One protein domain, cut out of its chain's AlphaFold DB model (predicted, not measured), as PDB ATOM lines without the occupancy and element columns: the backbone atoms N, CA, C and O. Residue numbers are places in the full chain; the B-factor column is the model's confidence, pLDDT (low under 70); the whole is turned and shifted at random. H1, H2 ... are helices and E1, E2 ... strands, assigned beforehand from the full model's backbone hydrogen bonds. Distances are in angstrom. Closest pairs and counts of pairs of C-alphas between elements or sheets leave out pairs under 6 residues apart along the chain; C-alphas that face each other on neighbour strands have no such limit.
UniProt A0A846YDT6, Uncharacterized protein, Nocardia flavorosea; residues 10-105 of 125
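This is residues 10 to 105 of the 125 residues of an uncharacterized protein of Nocardia flavorosea (UniProt A0A846YDT6). A strongly twisted sheet of six strands curls round one helix, H1, which covers one face of it. The strands follow one another across the sheet as a row of hairpins, E1 to E6, and the chain then comes back to place H1 in the hollow of the sheet, nearest E1, E2 and E3. The printed part has 96 residues, with six named strands followed by one named helix; the sheet's order is E1 - E2 - E3 - E4 - E5 - E6, all antiparallel. The class is mixed, helices and strands, though under half of the residues are in named elements. The whole is compact, with a radius of gyration of the C-alphas of 12.6 A, and spans 33 by 30 by 21 A.

The sheet is a meander, each strand the antiparallel neighbour of the one before. Its inner strands E3, residues 35 to 40, and E4, residues 47 to 51, form a hairpin, with N 37 and O 50 2.8 A apart, within hydrogen-bond range. E2, residues 16 to 24, has staggered pairing: its residues 19 to 24 pair with E3, where N 21 and O 38 are 3.1 A apart, and its residues 16 to 19 pair with the edge strand E1, residues 10 to 13, where N 11 and O 18 are 3.0 A apart. E5, residues 60 to 63, is the neighbour of E4, with N 62 and O 49 2.8 A apart. The other edge strand, E6, residues 78 to 81, pairs with E5, with N 61 and O 80 2.9 A apart. H1, residues 93 to 104, is on the sheet; the closest C-alphas of E1 and H1 are those of Val 13 and Ala 97, 6.3 A apart, and those of E3 and H1 are Val 39 and Ile 100, 7.6 A apart. H1 and E4 are near each other. In H1 every O i to N i+4 pair is within hydrogen-bond range. E1 and E6 are apart.

E2 is the longest strand, 26.4 A from first to last C-alpha; E3 measures 16.2 A, E4 13.6 A, E6 10.4 A, E1 10.1 A and E5 9.5 A. H1 measures 16.1 A. E1 begins at C-alpha 10, (230.674, 177.887, 150.356), and H1 ends at C-alpha 104, (236.792, 187.557, 162.381).

The two C-alphas farthest apart, those of Thr 15 and Tyr 29, are 35.7 A apart. The printed part has no cut. The links E5 to E6, 14 residues, and E6 to H1, 11 residues, are long; within the first, residues 67 to 68 pair antiparallel with residues 71 to 72. The mean pLDDT of the printed part is 88.0, and residues 25 to 32 and 87 to 89 are under 70.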
ATOM      1  N   ARG A  10     230.085 178.230 149.056       95.38
ATOM      2  CA  ARG A  10     230.674 177.887 150.356       95.38
ATOM      3  C   ARG A  10     232.154 178.237 150.351       95.38
ATOM      4  O   ARG A  10     232.803 178.140 149.311       95.38
ATOM      5  N   ILE A  11     232.671 178.630 151.505       96.19
ATOM      6  CA  ILE A  11     234.103 178.787 151.750       96.19
ATOM      7  C   ILE A  11     234.387 178.468 153.216       96.19
ATOM      8  O   ILE A  11     233.573 178.770 154.088       96.19
ATOM      9  N   VAL A  12     235.528 177.841 153.481       96.94
ATOM     10  CA  VAL A  12     236.024 177.604 154.838       96.94
ATOM     11  C   VAL A  12     237.196 178.545 155.065       96.94
ATOM     12  O   VAL A  12     238.105 178.602 154.239       96.94
ATOM     13  N   VAL A  13     237.157 179.301 156.160       95.31
ATOM     14  CA  VAL A  13     238.236 180.209 156.566       95.31
ATOM     15  C   VAL A  13     238.543 179.927 158.030       95.31
ATOM     16  O   VAL A  13     237.653 179.984 158.882       95.31
ATOM     17  N   GLY A  14     239.792 179.552 158.316       91.38
ATOM     18  CA  GLY A  14     240.151 178.961 159.604       91.38
ATOM     19  C   GLY A  14     239.377 177.660 159.836       91.38
ATOM     20  O   GLY A  14     239.451 176.737 159.030       91.38
ATOM     21  N   THR A  15     238.609 177.598 160.924       91.69
ATOM     22  CA  THR A  15     237.800 176.427 161.310       91.69
ATOM     23  C   THR A  15     236.300 176.607 161.067       91.69
ATOM     24  O   THR A  15     235.516 175.715 161.392       91.69
ATOM     25  N   ARG A  16     235.870 177.751 160.517       94.88
ATOM     26  CA  ARG A  16     234.452 178.100 160.371       94.88
ATOM     27  C   ARG A  16     234.038 178.102 158.903       94.88
ATOM     28  O   ARG A  16     234.766 178.565 158.025       94.88
ATOM     29  N   GLU A  17     232.847 177.572 158.644       96.31
ATOM     30  CA  GLU A  17     232.226 177.600 157.323       96.31
ATOM     31  C   GLU A  17     231.392 178.869 157.129       96.31
ATOM     32  O   GLU A  17     230.635 179.286 158.010       96.31
ATOM     33  N   PHE A  18     231.493 179.427 155.925       96.81
ATOM     34  CA  PHE A  18     230.749 180.592 155.485       96.81
ATOM     35  C   PHE A  18     230.028 180.321 154.166       96.81
ATOM     36  O   PHE A  18     230.474 179.556 153.305       96.81
ATOM     37  N   LEU A  19     228.911 181.015 153.999       96.25
ATOM     38  CA  LEU A  19     228.197 181.184 152.748       96.25
ATOM     39  C   LEU A  19     228.473 182.583 152.215       96.25
ATOM     40  O   LEU A  19     228.441 183.557 152.964       96.25
ATOM     41  N   TRP A  20     228.669 182.694 150.908       95.06
ATOM     42  CA  TRP A  20     228.809 183.983 150.254       95.06
ATOM     43  C   TRP A  20     228.114 184.017 148.899       95.06
ATOM     44  O   TRP A  20     227.909 182.992 148.241       95.06
ATOM     45  N   TRP A  21     227.693 185.210 148.500       92.88
ATOM     46  CA  TRP A  21     227.071 185.457 147.207       92.88
ATOM     47  C   TRP A  21     227.181 186.934 146.842       92.88
ATOM     48  O   TRP A  21     227.299 187.794 147.712       92.88
ATOM     49  N   VAL A  22     227.097 187.224 145.548       89.25
ATOM     50  CA  VAL A  22     227.031 188.589 145.024       89.25
ATOM     51  C   VAL A  22     225.619 188.830 144.505       89.25
ATOM     52  O   VAL A  22     225.030 187.956 143.866       89.25
ATOM     53  N   ARG A  23     225.046 189.994 144.812       86.38
ATOM     54  CA  ARG A  23     223.754 190.446 144.276       86.38
ATOM     55  C   ARG A  23     223.899 191.854 143.731       86.38
ATOM     56  O   ARG A  23     224.600 192.653 144.339       86.38
ATOM     57  N   ALA A  24     223.210 192.161 142.635       79.19
ATOM     58  CA  ALA A  24     223.076 193.538 142.175       79.19
ATOM     59  C   ALA A  24     222.442 194.384 143.291       79.19
ATOM     60  O   ALA A  24     221.396 194.014 143.835       79.19
ATOM     61  N   GLY A  25     223.114 195.468 143.676       66.75
ATOM     62  CA  GLY A  25     222.590 196.442 144.618       66.75
ATOM     63  C   GLY A  25     221.818 197.499 143.848       66.75
ATOM     64  O   GLY A  25     222.376 198.184 142.997       66.75
ATOM     65  N   TRP A  26     220.528 197.625 144.140       51.09
ATOM     66  CA  TRP A  26     219.676 198.627 143.498       51.09
ATOM     67  C   TRP A  26     219.788 199.999 144.182       51.09
ATOM     68  O   TRP A  26     219.512 201.016 143.559       51.09
ATOM     69  N   GLU A  27     220.257 200.044 145.434       55.81
ATOM     70  CA  GLU A  27     220.170 201.231 146.295       55.81
ATOM     71  C   GLU A  27     221.474 201.472 147.074       55.81
ATOM     72  O   GLU A  27     221.533 201.339 148.295       55.81
ATOM     73  N   ASN A  28     222.549 201.818 146.363       65.06
ATOM     74  CA  ASN A  28     223.758 202.360 146.983       65.06
ATOM     75  C   ASN A  28     223.966 203.801 146.554       65.06
ATOM     76  O   ASN A  28     224.225 204.073 145.389       65.06
ATOM     77  N   TYR A  29     223.889 204.729 147.502       65.88
ATOM     78  CA  TYR A  29     223.965 206.158 147.206       65.88
ATOM     79  C   TYR A  29     225.303 206.583 146.597       65.88
ATOM     80  O   TYR A  29     225.329 207.340 145.634       65.88
ATOM     81  N   ASN A  30     226.412 206.059 147.122       65.69
ATOM     82  CA  ASN A  30     227.748 206.366 146.607       65.69
ATOM     83  C   ASN A  30     228.126 205.530 145.374       65.69
ATOM     84  O   ASN A  30     229.150 205.794 144.754       65.69
ATOM     85  N   ALA A  31     227.346 204.496 145.050       68.44
ATOM     86  CA  ALA A  31     227.655 203.548 143.984       68.44
ATOM     87  C   ALA A  31     226.358 202.913 143.433       68.44
ATOM     88  O   ALA A  31     226.097 201.727 143.668       68.44
ATOM     89  N   PRO A  32     225.493 203.692 142.759       69.00
ATOM     90  CA  PRO A  32     224.218 203.189 142.254       69.00
ATOM     91  C   PRO A  32     224.442 202.056 141.245       69.00
ATOM     92  O   PRO A  32     225.298 202.150 140.370       69.00
ATOM     93  N   GLY A  33     223.698 200.957 141.394       72.75
ATOM     94  CA  GLY A  33     223.862 199.749 140.575       72.75
ATOM     95  C   GLY A  33     225.040 198.849 140.977       72.75
ATOM     96  O   GLY A  33     225.194 197.765 140.409       72.75
ATOM     97  N   ALA A  34     225.863 199.246 141.956       81.38
ATOM     98  CA  ALA A  34     226.980 198.423 142.402       81.38
ATOM     99  C   ALA A  34     226.499 197.144 143.089       81.38
ATOM    100  O   ALA A  34     225.573 197.143 143.904       81.38
ATOM    101  N   ALA A  35     227.161 196.033 142.775       86.88
ATOM    102  CA  ALA A  35     226.870 194.763 143.410       86.88
ATOM    103  C   ALA A  35     227.317 194.767 144.881       86.88
ATOM    104  O   ALA A  35     228.321 195.377 145.249       86.88
ATOM    105  N   THR A  36     226.601 194.022 145.714       89.31
ATOM    106  CA  THR A  36     226.954 193.785 147.112       89.31
ATOM    107  C   THR A  36     227.405 192.340 147.272       89.31
ATOM    108  O   THR A  36     226.642 191.404 147.007       89.31
ATOM    109  N   LEU A  37     228.636 192.155 147.745       92.06
ATOM    110  CA  LEU A  37     229.126 190.889 148.272       92.06
ATOM    111  C   LEU A  37     228.532 190.687 149.665       92.06
ATOM    112  O   LEU A  37     228.745 191.490 150.568       92.06
ATOM    113  N   THR A  38     227.774 189.613 149.846       93.88
ATOM    114  CA  THR A  38     227.278 189.201 151.159       93.88
ATOM    115  C   THR A  38     228.047 187.986 151.641       93.88
ATOM    116  O   THR A  38     228.240 187.038 150.881       93.88
ATOM    117  N   VAL A  39     228.436 188.009 152.912       95.75
ATOM    118  CA  VAL A  39     229.071 186.897 153.623       95.75
ATOM    119  C   VAL A  39     228.257 186.603 154.871       95.75
ATOM    120  O   VAL A  39     227.820 187.523 155.564       95.75
ATOM    121  N   ALA A  40     228.040 185.325 155.157       96.44
ATOM    122  CA  ALA A  40     227.268 184.916 156.313       96.44
ATOM    123  C   ALA A  40     227.655 183.534 156.835       96.44
ATOM    124  O   ALA A  40     228.052 182.659 156.070       96.44
ATOM    125  N   THR A  41     227.449 183.308 158.125       95.62
ATOM    126  CA  THR A  41     227.375 181.962 158.706       95.62
ATOM    127  C   THR A  41     225.945 181.435 158.602       95.62
ATOM    128  O   THR A  41     224.998 182.212 158.468       95.62
ATOM    129  N   ASP A  42     225.755 180.113 158.644       93.19
ATOM    130  CA  ASP A  42     224.421 179.502 158.495       93.19
ATOM    131  C   ASP A  42     223.419 180.003 159.554       93.19
ATOM    132  O   ASP A  42     222.266 180.302 159.242       93.19
ATOM    133  N   ASP A  43     223.905 180.197 160.783       93.38
ATOM    134  CA  ASP A  43     223.167 180.729 161.930       93.38
ATOM    135  C   ASP A  43     222.965 182.257 161.905       93.38
ATOM    136  O   ASP A  43     222.291 182.796 162.783       93.38
ATOM    137  N   ARG A  44     223.522 182.951 160.902       92.44
ATOM    138  CA  ARG A  44     223.513 184.417 160.732       92.44
ATOM    139  C   ARG A  44     224.179 185.191 161.867       92.44
ATOM    140  O   ARG A  44     224.000 186.407 161.936       92.44
ATOM    141  N   ARG A  45     224.946 184.526 162.739       93.56
ATOM    142  CA  ARG A  45     225.717 185.212 163.782       93.56
ATOM    143  C   ARG A  45     226.716 186.170 163.147       93.56
ATOM    144  O   ARG A  45     226.750 187.335 163.516       93.56
ATOM    145  N   ILE A  46     227.414 185.724 162.108       95.00
ATOM    146  CA  ILE A  46     228.107 186.613 161.180       95.00
ATOM    147  C   ILE A  46     227.196 186.817 159.969       95.00
ATOM    148  O   ILE A  46     226.792 185.855 159.316       95.00
ATOM    149  N   LEU A  47     226.872 188.071 159.663       95.25
ATOM    150  CA  LEU A  47     226.184 188.475 158.438       95.25
ATOM    151  C   LEU A  47     226.641 189.888 158.076       95.25
ATOM    152  O   LEU A  47     226.439 190.826 158.848       95.25
ATOM    153  N   LEU A  48     227.259 190.038 156.911       94.19
ATOM    154  CA  LEU A  48     227.823 191.301 156.444       94.19
ATOM    155  C   LEU A  48     227.591 191.521 154.957       94.19
ATOM    156  O   LEU A  48     227.593 190.578 154.166       94.19
ATOM    157  N   GLY A  49     227.440 192.793 154.600       93.19
ATOM    158  CA  GLY A  49     227.417 193.286 153.232       93.19
ATOM    159  C   GLY A  49     228.614 194.190 152.962       93.19
ATOM    160  O   GLY A  49     228.874 195.129 153.712       93.19
ATOM    161  N   TYR A  50     229.316 193.924 151.869       92.31
ATOM    162  CA  TYR A  50     230.366 194.773 151.330       92.31
ATOM    163  C   TYR A  50     229.974 195.198 149.916       92.31
ATOM    164  O   TYR A  50     229.816 194.364 149.024       92.31
ATOM    165  N   VAL A  51     229.768 196.496 149.724       89.69
ATOM    166  CA  VAL A  51     229.454 197.058 148.410       89.69
ATOM    167  C   VAL A  51     230.742 197.092 147.600       89.69
ATOM    168  O   VAL A  51     231.767 197.575 148.085       89.69
ATOM    169  N   LEU A  52     230.706 196.549 146.389       86.94
ATOM    170  CA  LEU A  52     231.853 196.566 145.492       86.94
ATOM    171  C   LEU A  52     232.060 197.983 144.943       86.94
ATOM    172  O   LEU A  52     231.099 198.720 144.750       86.94
ATOM    173  N   ASN A  53     233.313 198.351 144.666       81.25
ATOM    174  CA  ASN A  53     233.691 199.650 144.074       81.25
ATOM    175  C   ASN A  53     233.375 200.870 144.931       81.25
ATOM    176  O   ASN A  53     233.167 201.963 144.410       81.25
ATOM    177  N   GLN A  54     233.336 200.693 146.246       84.88
ATOM    178  CA  GLN A  54     233.298 201.843 147.133       84.88
ATOM    179  C   GLN A  54     234.597 202.641 147.010       84.88
ATOM    180  O   GLN A  54     235.688 202.063 147.033       84.88
ATOM    181  N   ASP A  55     234.459 203.964 146.940       86.25
ATOM    182  CA  ASP A  55     235.580 204.892 147.033       86.25
ATOM    183  C   ASP A  55     236.336 204.690 148.353       86.25
ATOM    184  O   ASP A  55     235.733 204.433 149.397       86.25
ATOM    185  N   GLU A  56     237.659 204.834 148.320       86.44
ATOM    186  CA  GLU A  56     238.525 204.615 149.481       86.44
ATOM    187  C   GLU A  56     238.081 205.415 150.715       86.44
ATOM    188  O   GLU A  56     238.076 204.881 151.828       86.44
ATOM    189  N   LYS A  57     237.633 206.660 150.524       87.00
ATOM    190  CA  LYS A  57     237.240 207.569 151.609       87.00
ATOM    191  C   LYS A  57     235.864 207.264 152.178       87.00
ATOM    192  O   LYS A  57     235.538 207.738 153.263       87.00
ATOM    193  N   THR A  58     235.042 206.478 151.488       88.25
ATOM    194  CA  THR A  58     233.671 206.139 151.921       88.25
ATOM    195  C   THR A  58     233.471 204.645 152.158       88.25
ATOM    196  O   THR A  58     232.433 204.231 152.673       88.25
ATOM    197  N   ARG A  59     234.480 203.830 151.845       91.69
ATOM    198  CA  ARG A  59     234.401 202.381 151.927       91.69
ATOM    199  C   ARG A  59     234.154 201.878 153.343       91.69
ATOM    200  O   ARG A  59     234.904 202.177 154.273       91.69
ATOM    201  N   HIS A  60     233.131 201.045 153.466       93.44
ATOM    202  CA  HIS A  60     232.730 200.419 154.711       93.44
ATOM    203  C   HIS A  60     232.156 199.009 154.489       93.44
ATOM    204  O   HIS A  60     231.722 198.637 153.394       93.44
ATOM    205  N   VAL A  61     232.145 198.206 155.556       94.00
ATOM    206  CA  VAL A  61     231.348 196.975 155.662       94.00
ATOM    207  C   VAL A  61     230.097 197.277 156.469       94.00
ATOM    208  O   VAL A  61     230.174 197.863 157.546       94.00
ATOM    209  N   THR A  62     228.947 196.827 155.977       93.75
ATOM    210  CA  THR A  62     227.690 196.825 156.726       93.75
ATOM    211  C   THR A  62     227.578 195.530 157.524       93.75
ATOM    212  O   THR A  62     227.532 194.449 156.941       93.75
ATOM    213  N   VAL A  63     227.511 195.633 158.847       94.56
ATOM    214  CA  VAL A  63     227.365 194.514 159.784       94.56
ATOM    215  C   VAL A  63     225.892 194.375 160.159       94.56
ATOM    216  O   VAL A  63     225.304 195.255 160.789       94.56
ATOM    217  N   LEU A  64     225.292 193.273 159.717       93.00
ATOM    218  CA  LEU A  64     223.875 192.941 159.895       93.00
ATOM    219  C   LEU A  64     223.673 191.873 160.980       93.00
ATOM    220  O   LEU A  64     222.606 191.805 161.582       93.00
ATOM    221  N   GLY A  65     224.669 191.007 161.172       92.81
ATOM    222  CA  GLY A  65     224.677 189.967 162.196       92.81
ATOM    223  C   GLY A  65     225.246 190.470 163.525       92.81
ATOM    224  O   GLY A  65     225.936 191.489 163.553       92.81
ATOM    225  N   PRO A  66     224.977 189.762 164.632       93.94
ATOM    226  CA  PRO A  66     225.453 190.151 165.952       93.94
ATOM    227  C   PRO A  66     226.964 189.973 166.153       93.94
ATOM    228  O   PRO A  66     227.499 190.568 167.067       93.94
ATOM    229  N   GLU A  67     227.691 189.176 165.372       94.75
ATOM    230  CA  GLU A  67     229.129 188.949 165.580       94.75
ATOM    231  C   GLU A  67     229.992 189.755 164.614       94.75
ATOM    232  O   GLU A  67     229.855 189.643 163.394       94.75
ATOM    233  N   PHE A  68     230.943 190.509 165.167       95.25
ATOM    234  CA  PHE A  68     231.954 191.224 164.394       95.25
ATOM    235  C   PHE A  68     233.222 191.462 165.223       95.25
ATOM    236  O   PHE A  68     233.150 191.975 166.340       95.25
ATOM    237  N   ARG A  69     234.382 191.076 164.676       94.44
ATOM    238  CA  ARG A  69     235.730 191.220 165.264       94.44
ATOM    239  C   ARG A  69     235.824 190.787 166.732       94.44
ATOM    240  O   ARG A  69     236.345 191.502 167.582       94.44
ATOM    241  N   GLY A  70     235.262 189.617 167.042       91.31
ATOM    242  CA  GLY A  70     235.251 189.046 168.396       91.31
ATOM    243  C   GLY A  70     234.246 189.681 169.366       91.31
ATOM    244  O   GLY A  70     234.168 189.259 170.515       91.31
ATOM    245  N   THR A  71     233.453 190.659 168.921       90.12
ATOM    246  CA  THR A  71     232.442 191.335 169.742       90.12
ATOM    247  C   THR A  71     231.033 190.912 169.334       90.12
ATOM    248  O   THR A  71     230.741 190.759 168.146       90.12
ATOM    249  N   THR A  72     230.143 190.769 170.321       92.50
ATOM    250  CA  THR A  72     228.697 190.665 170.083       92.50
ATOM    251  C   THR A  72     228.077 192.062 170.090       92.50
ATOM    252  O   THR A  72     228.108 192.766 171.098       92.50
ATOM    253  N   GLN A  73     227.534 192.479 168.955       84.56
ATOM    254  CA  GLN A  73     226.849 193.740 168.739       84.56
ATOM    255  C   GLN A  73     225.358 193.585 169.038       84.56
ATOM    256  O   GLN A  73     224.699 192.675 168.541       84.56
ATOM    257  N   ASN A  74     224.826 194.523 169.821       83.38
ATOM    258  CA  ASN A  74     223.396 194.665 170.067       83.38
ATOM    259  C   ASN A  74     222.875 195.935 169.378       83.38
ATOM    260  O   ASN A  74     223.561 196.966 169.337       83.38
ATOM    261  N   GLY A  75     221.643 195.869 168.873       80.75
ATOM    262  CA  GLY A  75     220.944 197.011 168.285       80.75
ATOM    263  C   GLY A  75     220.934 197.023 166.749       80.75
ATOM    264  O   GLY A  75     221.006 195.962 166.129       80.75
ATOM    265  N   PRO A  76     220.768 198.206 166.130       84.19
ATOM    266  CA  PRO A  76     220.579 198.320 164.688       84.19
ATOM    267  C   PRO A  76     221.853 197.975 163.911       84.19
ATOM    268  O   PRO A  76     222.956 197.986 164.457       84.19
ATOM    269  N   THR A  77     221.688 197.724 162.612       87.00
ATOM    270  CA  THR A  77     222.778 197.536 161.649       87.00
ATOM    271  C   THR A  77     223.811 198.659 161.738       87.00
ATOM    272  O   THR A  77     223.463 199.840 161.677       87.00
ATOM    273  N   ARG A  78     225.089 198.280 161.817       92.44
ATOM    274  CA  ARG A  78     226.231 199.199 161.939       92.44
ATOM    275  C   ARG A  78     227.122 199.129 160.711       92.44
ATOM    276  O   ARG A  78     227.087 198.147 159.971       92.44
ATOM    277  N   ARG A  79     227.918 200.170 160.473       93.50
ATOM    278  CA  ARG A  79     228.816 200.246 159.312       93.50
ATOM    279  C   ARG A  79     230.208 200.660 159.736       93.50
ATOM    280  O   ARG A  79     230.363 201.693 160.373       93.50
ATOM    281  N   PHE A  80     231.221 199.891 159.370       94.44
ATOM    282  CA  PHE A  80     232.590 200.127 159.824       94.44
ATOM    283  C   PHE A  80     233.522 200.377 158.653       94.44
ATOM    284  O   PHE A  80     233.469 199.642 157.663       94.44
ATOM    285  N   ARG A  81     234.401 201.373 158.797       95.00
ATOM    286  CA  ARG A  81     235.506 201.628 157.871       95.00
ATOM    287  C   ARG A  81     236.293 200.344 157.645       95.00
ATOM    288  O   ARG A  81     236.601 199.633 158.602       95.00
ATOM    289  N   CYS A  82     236.625 200.049 156.396       93.81
ATOM    290  CA  CYS A  82     237.310 198.808 156.057       93.81
ATOM    291  C   CYS A  82     238.360 198.998 154.947       93.81
ATOM    292  O   CYS A  82     238.279 199.955 154.163       93.81
ATOM    293  N   PRO A  83     239.355 198.095 154.868       92.44
ATOM    294  CA  PRO A  83     240.266 198.050 153.734       92.44
ATOM    295  C   PRO A  83     239.535 197.578 152.468       92.44
ATOM    296  O   PRO A  83     238.339 197.279 152.473       92.44
ATOM    297  N   MET A  84     240.250 197.561 151.347       90.06
ATOM    298  CA  MET A  84     239.712 197.067 150.082       90.06
ATOM    299  C   MET A  84     239.613 195.543 150.082       90.06
ATOM    300  O   MET A  84     240.567 194.882 150.478       90.06
ATOM    301  N   PHE A  85     238.508 194.996 149.572       88.44
ATOM    302  CA  PHE A  85     238.363 193.556 149.365       88.44
ATOM    303  C   PHE A  85     237.940 193.273 147.926       88.44
ATOM    304  O   PHE A  85     236.769 193.399 147.569       88.44
ATOM    305  N   GLY A  86     238.909 192.879 147.099       72.75
ATOM    306  CA  GLY A  86     238.692 192.609 145.681       72.75
ATOM    307  C   GLY A  86     238.366 193.844 144.835       72.75
ATOM    308  O   GLY A  86     238.290 194.972 145.321       72.75
ATOM    309  N   LEU A  87     238.193 193.601 143.535       65.19
ATOM    310  CA  LEU A  87     237.918 194.605 142.504       65.19
ATOM    311  C   LEU A  87     236.614 194.289 141.759       65.19
ATOM    312  O   LEU A  87     236.106 193.168 141.807       65.19
ATOM    313  N   THR A  88     236.111 195.305 141.057       60.41
ATOM    314  CA  THR A  88     234.841 195.372 140.316       60.41
ATOM    315  C   THR A  88     234.535 194.156 139.459       60.41
ATOM    316  O   THR A  88     233.416 193.650 139.484       60.41
ATOM    317  N   ASP A  89     235.532 193.715 138.697       65.44
ATOM    318  CA  ASP A  89     235.337 192.783 137.592       65.44
ATOM    319  C   ASP A  89     235.531 191.323 138.025       65.44
ATOM    320  O   ASP A  89     235.165 190.398 137.307       65.44
ATOM    321  N   GLU A  90     236.074 191.082 139.229       73.00
ATOM    322  CA  GLU A  90     236.433 189.725 139.634       73.00
ATOM    323  C   GLU A  90     236.473 189.514 141.159       73.00
ATOM    324  O   GLU A  90     237.502 189.624 141.834       73.00
ATOM    325  N   ILE A  91     235.330 189.123 141.734       85.31
ATOM    326  CA  ILE A  91     235.290 188.621 143.114       85.31
ATOM    327  C   ILE A  91     235.705 187.153 143.153       85.31
ATOM    328  O   ILE A  91     234.926 186.236 142.871       85.31
ATOM    329  N   ARG A  92     236.962 186.948 143.550       89.50
ATOM    330  CA  ARG A  92     237.572 185.647 143.806       89.50
ATOM    331  C   ARG A  92     237.307 185.178 145.241       89.50
ATOM    332  O   ARG A  92     237.173 186.009 146.140       89.50
ATOM    333  N   PRO A  93     237.315 183.857 145.496       91.50
ATOM    334  CA  PRO A  93     237.254 183.313 146.852       91.50
ATOM    335  C   PRO A  93     238.326 183.873 147.803       91.50
ATOM    336  O   PRO A  93     238.052 184.010 148.988       91.50
ATOM    337  N   SER A  94     239.510 184.243 147.296       92.25
ATOM    338  CA  SER A  94     240.569 184.883 148.091       92.25
ATOM    339  C   SER A  94     240.123 186.224 148.680       92.25
ATOM    340  O   SER A  94     240.271 186.425 149.878       92.25
ATOM    341  N   HIS A  95     239.468 187.082 147.891       92.81
ATOM    342  CA  HIS A  95     238.936 188.367 148.367       92.81
ATOM    343  C   HIS A  95     237.869 188.174 149.452       92.81
ATOM    344  O   HIS A  95     237.782 188.928 150.420       92.81
ATOM    345  N   VAL A  96     237.059 187.122 149.308       94.69
ATOM    346  CA  VAL A  96     236.066 186.744 150.319       94.69
ATOM    347  C   VAL A  96     236.759 186.264 151.596       94.69
ATOM    348  O   VAL A  96     236.333 186.631 152.688       94.69
ATOM    349  N   ALA A  97     237.837 185.486 151.477       95.88
ATOM    350  CA  ALA A  97     238.630 185.041 152.618       95.88
ATOM    351  C   ALA A  97     239.323 186.205 153.341       95.88
ATOM    352  O   ALA A  97     239.369 186.192 154.568       95.88
ATOM    353  N   GLU A  98     239.793 187.228 152.623       95.12
ATOM    354  CA  GLU A  98     240.352 188.455 153.210       95.12
ATOM    355  C   GLU A  98     239.294 189.226 154.007       95.12
ATOM    356  O   GLU A  98     239.528 189.576 155.165       95.12
ATOM    357  N   LEU A  99     238.098 189.416 153.434       95.31
ATOM    358  CA  LEU A  99     236.965 190.042 154.125       95.31
ATOM    359  C   LEU A  99     236.561 189.254 155.378       95.31
ATOM    360  O   LEU A  99     236.329 189.848 156.431       95.31
ATOM    361  N   ILE A 100     236.479 187.922 155.276       96.38
ATOM    362  CA  ILE A 100     236.157 187.054 156.415       96.38
ATOM    363  C   ILE A 100     237.233 187.180 157.484       96.38
ATOM    364  O   ILE A 100     236.892 187.460 158.627       96.38
ATOM    365  N   THR A 101     238.505 187.038 157.111       95.69
ATOM    366  CA  THR A 101     239.642 187.152 158.033       95.69
ATOM    367  C   THR A 101     239.584 188.478 158.773       95.69
ATOM    368  O   THR A 101     239.565 188.486 159.998       95.69
ATOM    369  N   TRP A 102     239.432 189.591 158.054       95.38
ATOM    370  CA  TRP A 102     239.310 190.914 158.659       95.38
ATOM    371  C   TRP A 102     238.078 191.054 159.566       95.38
ATOM    372  O   TRP A 102     238.134 191.723 160.593       95.38
ATOM    373  N   CYS A 103     236.954 190.435 159.215       94.19
ATOM    374  CA  CYS A 103     235.753 190.445 160.045       94.19
ATOM    375  C   CYS A 103     235.906 189.597 161.316       94.19
ATOM    376  O   CYS A 103     235.281 189.901 162.332       94.19
ATOM    377  N   THR A 104     236.658 188.502 161.264       94.62
ATOM    378  CA  THR A 104     236.792 187.557 162.381       94.62
ATOM    379  C   THR A 104     238.000 187.827 163.260       94.62
ATOM    380  O   THR A 104     238.019 187.353 164.389       94.62
ATOM    381  N   ASP A 105     238.976 188.583 162.759       94.38
ATOM    382  CA  ASP A 105     240.185 188.973 163.475       94.38
ATOM    383  C   ASP A 105     239.828 189.843 164.699       94.38
ATOM    384  O   ASP A 105     239.324 190.964 164.534       94.38
TER     385      ASP A 105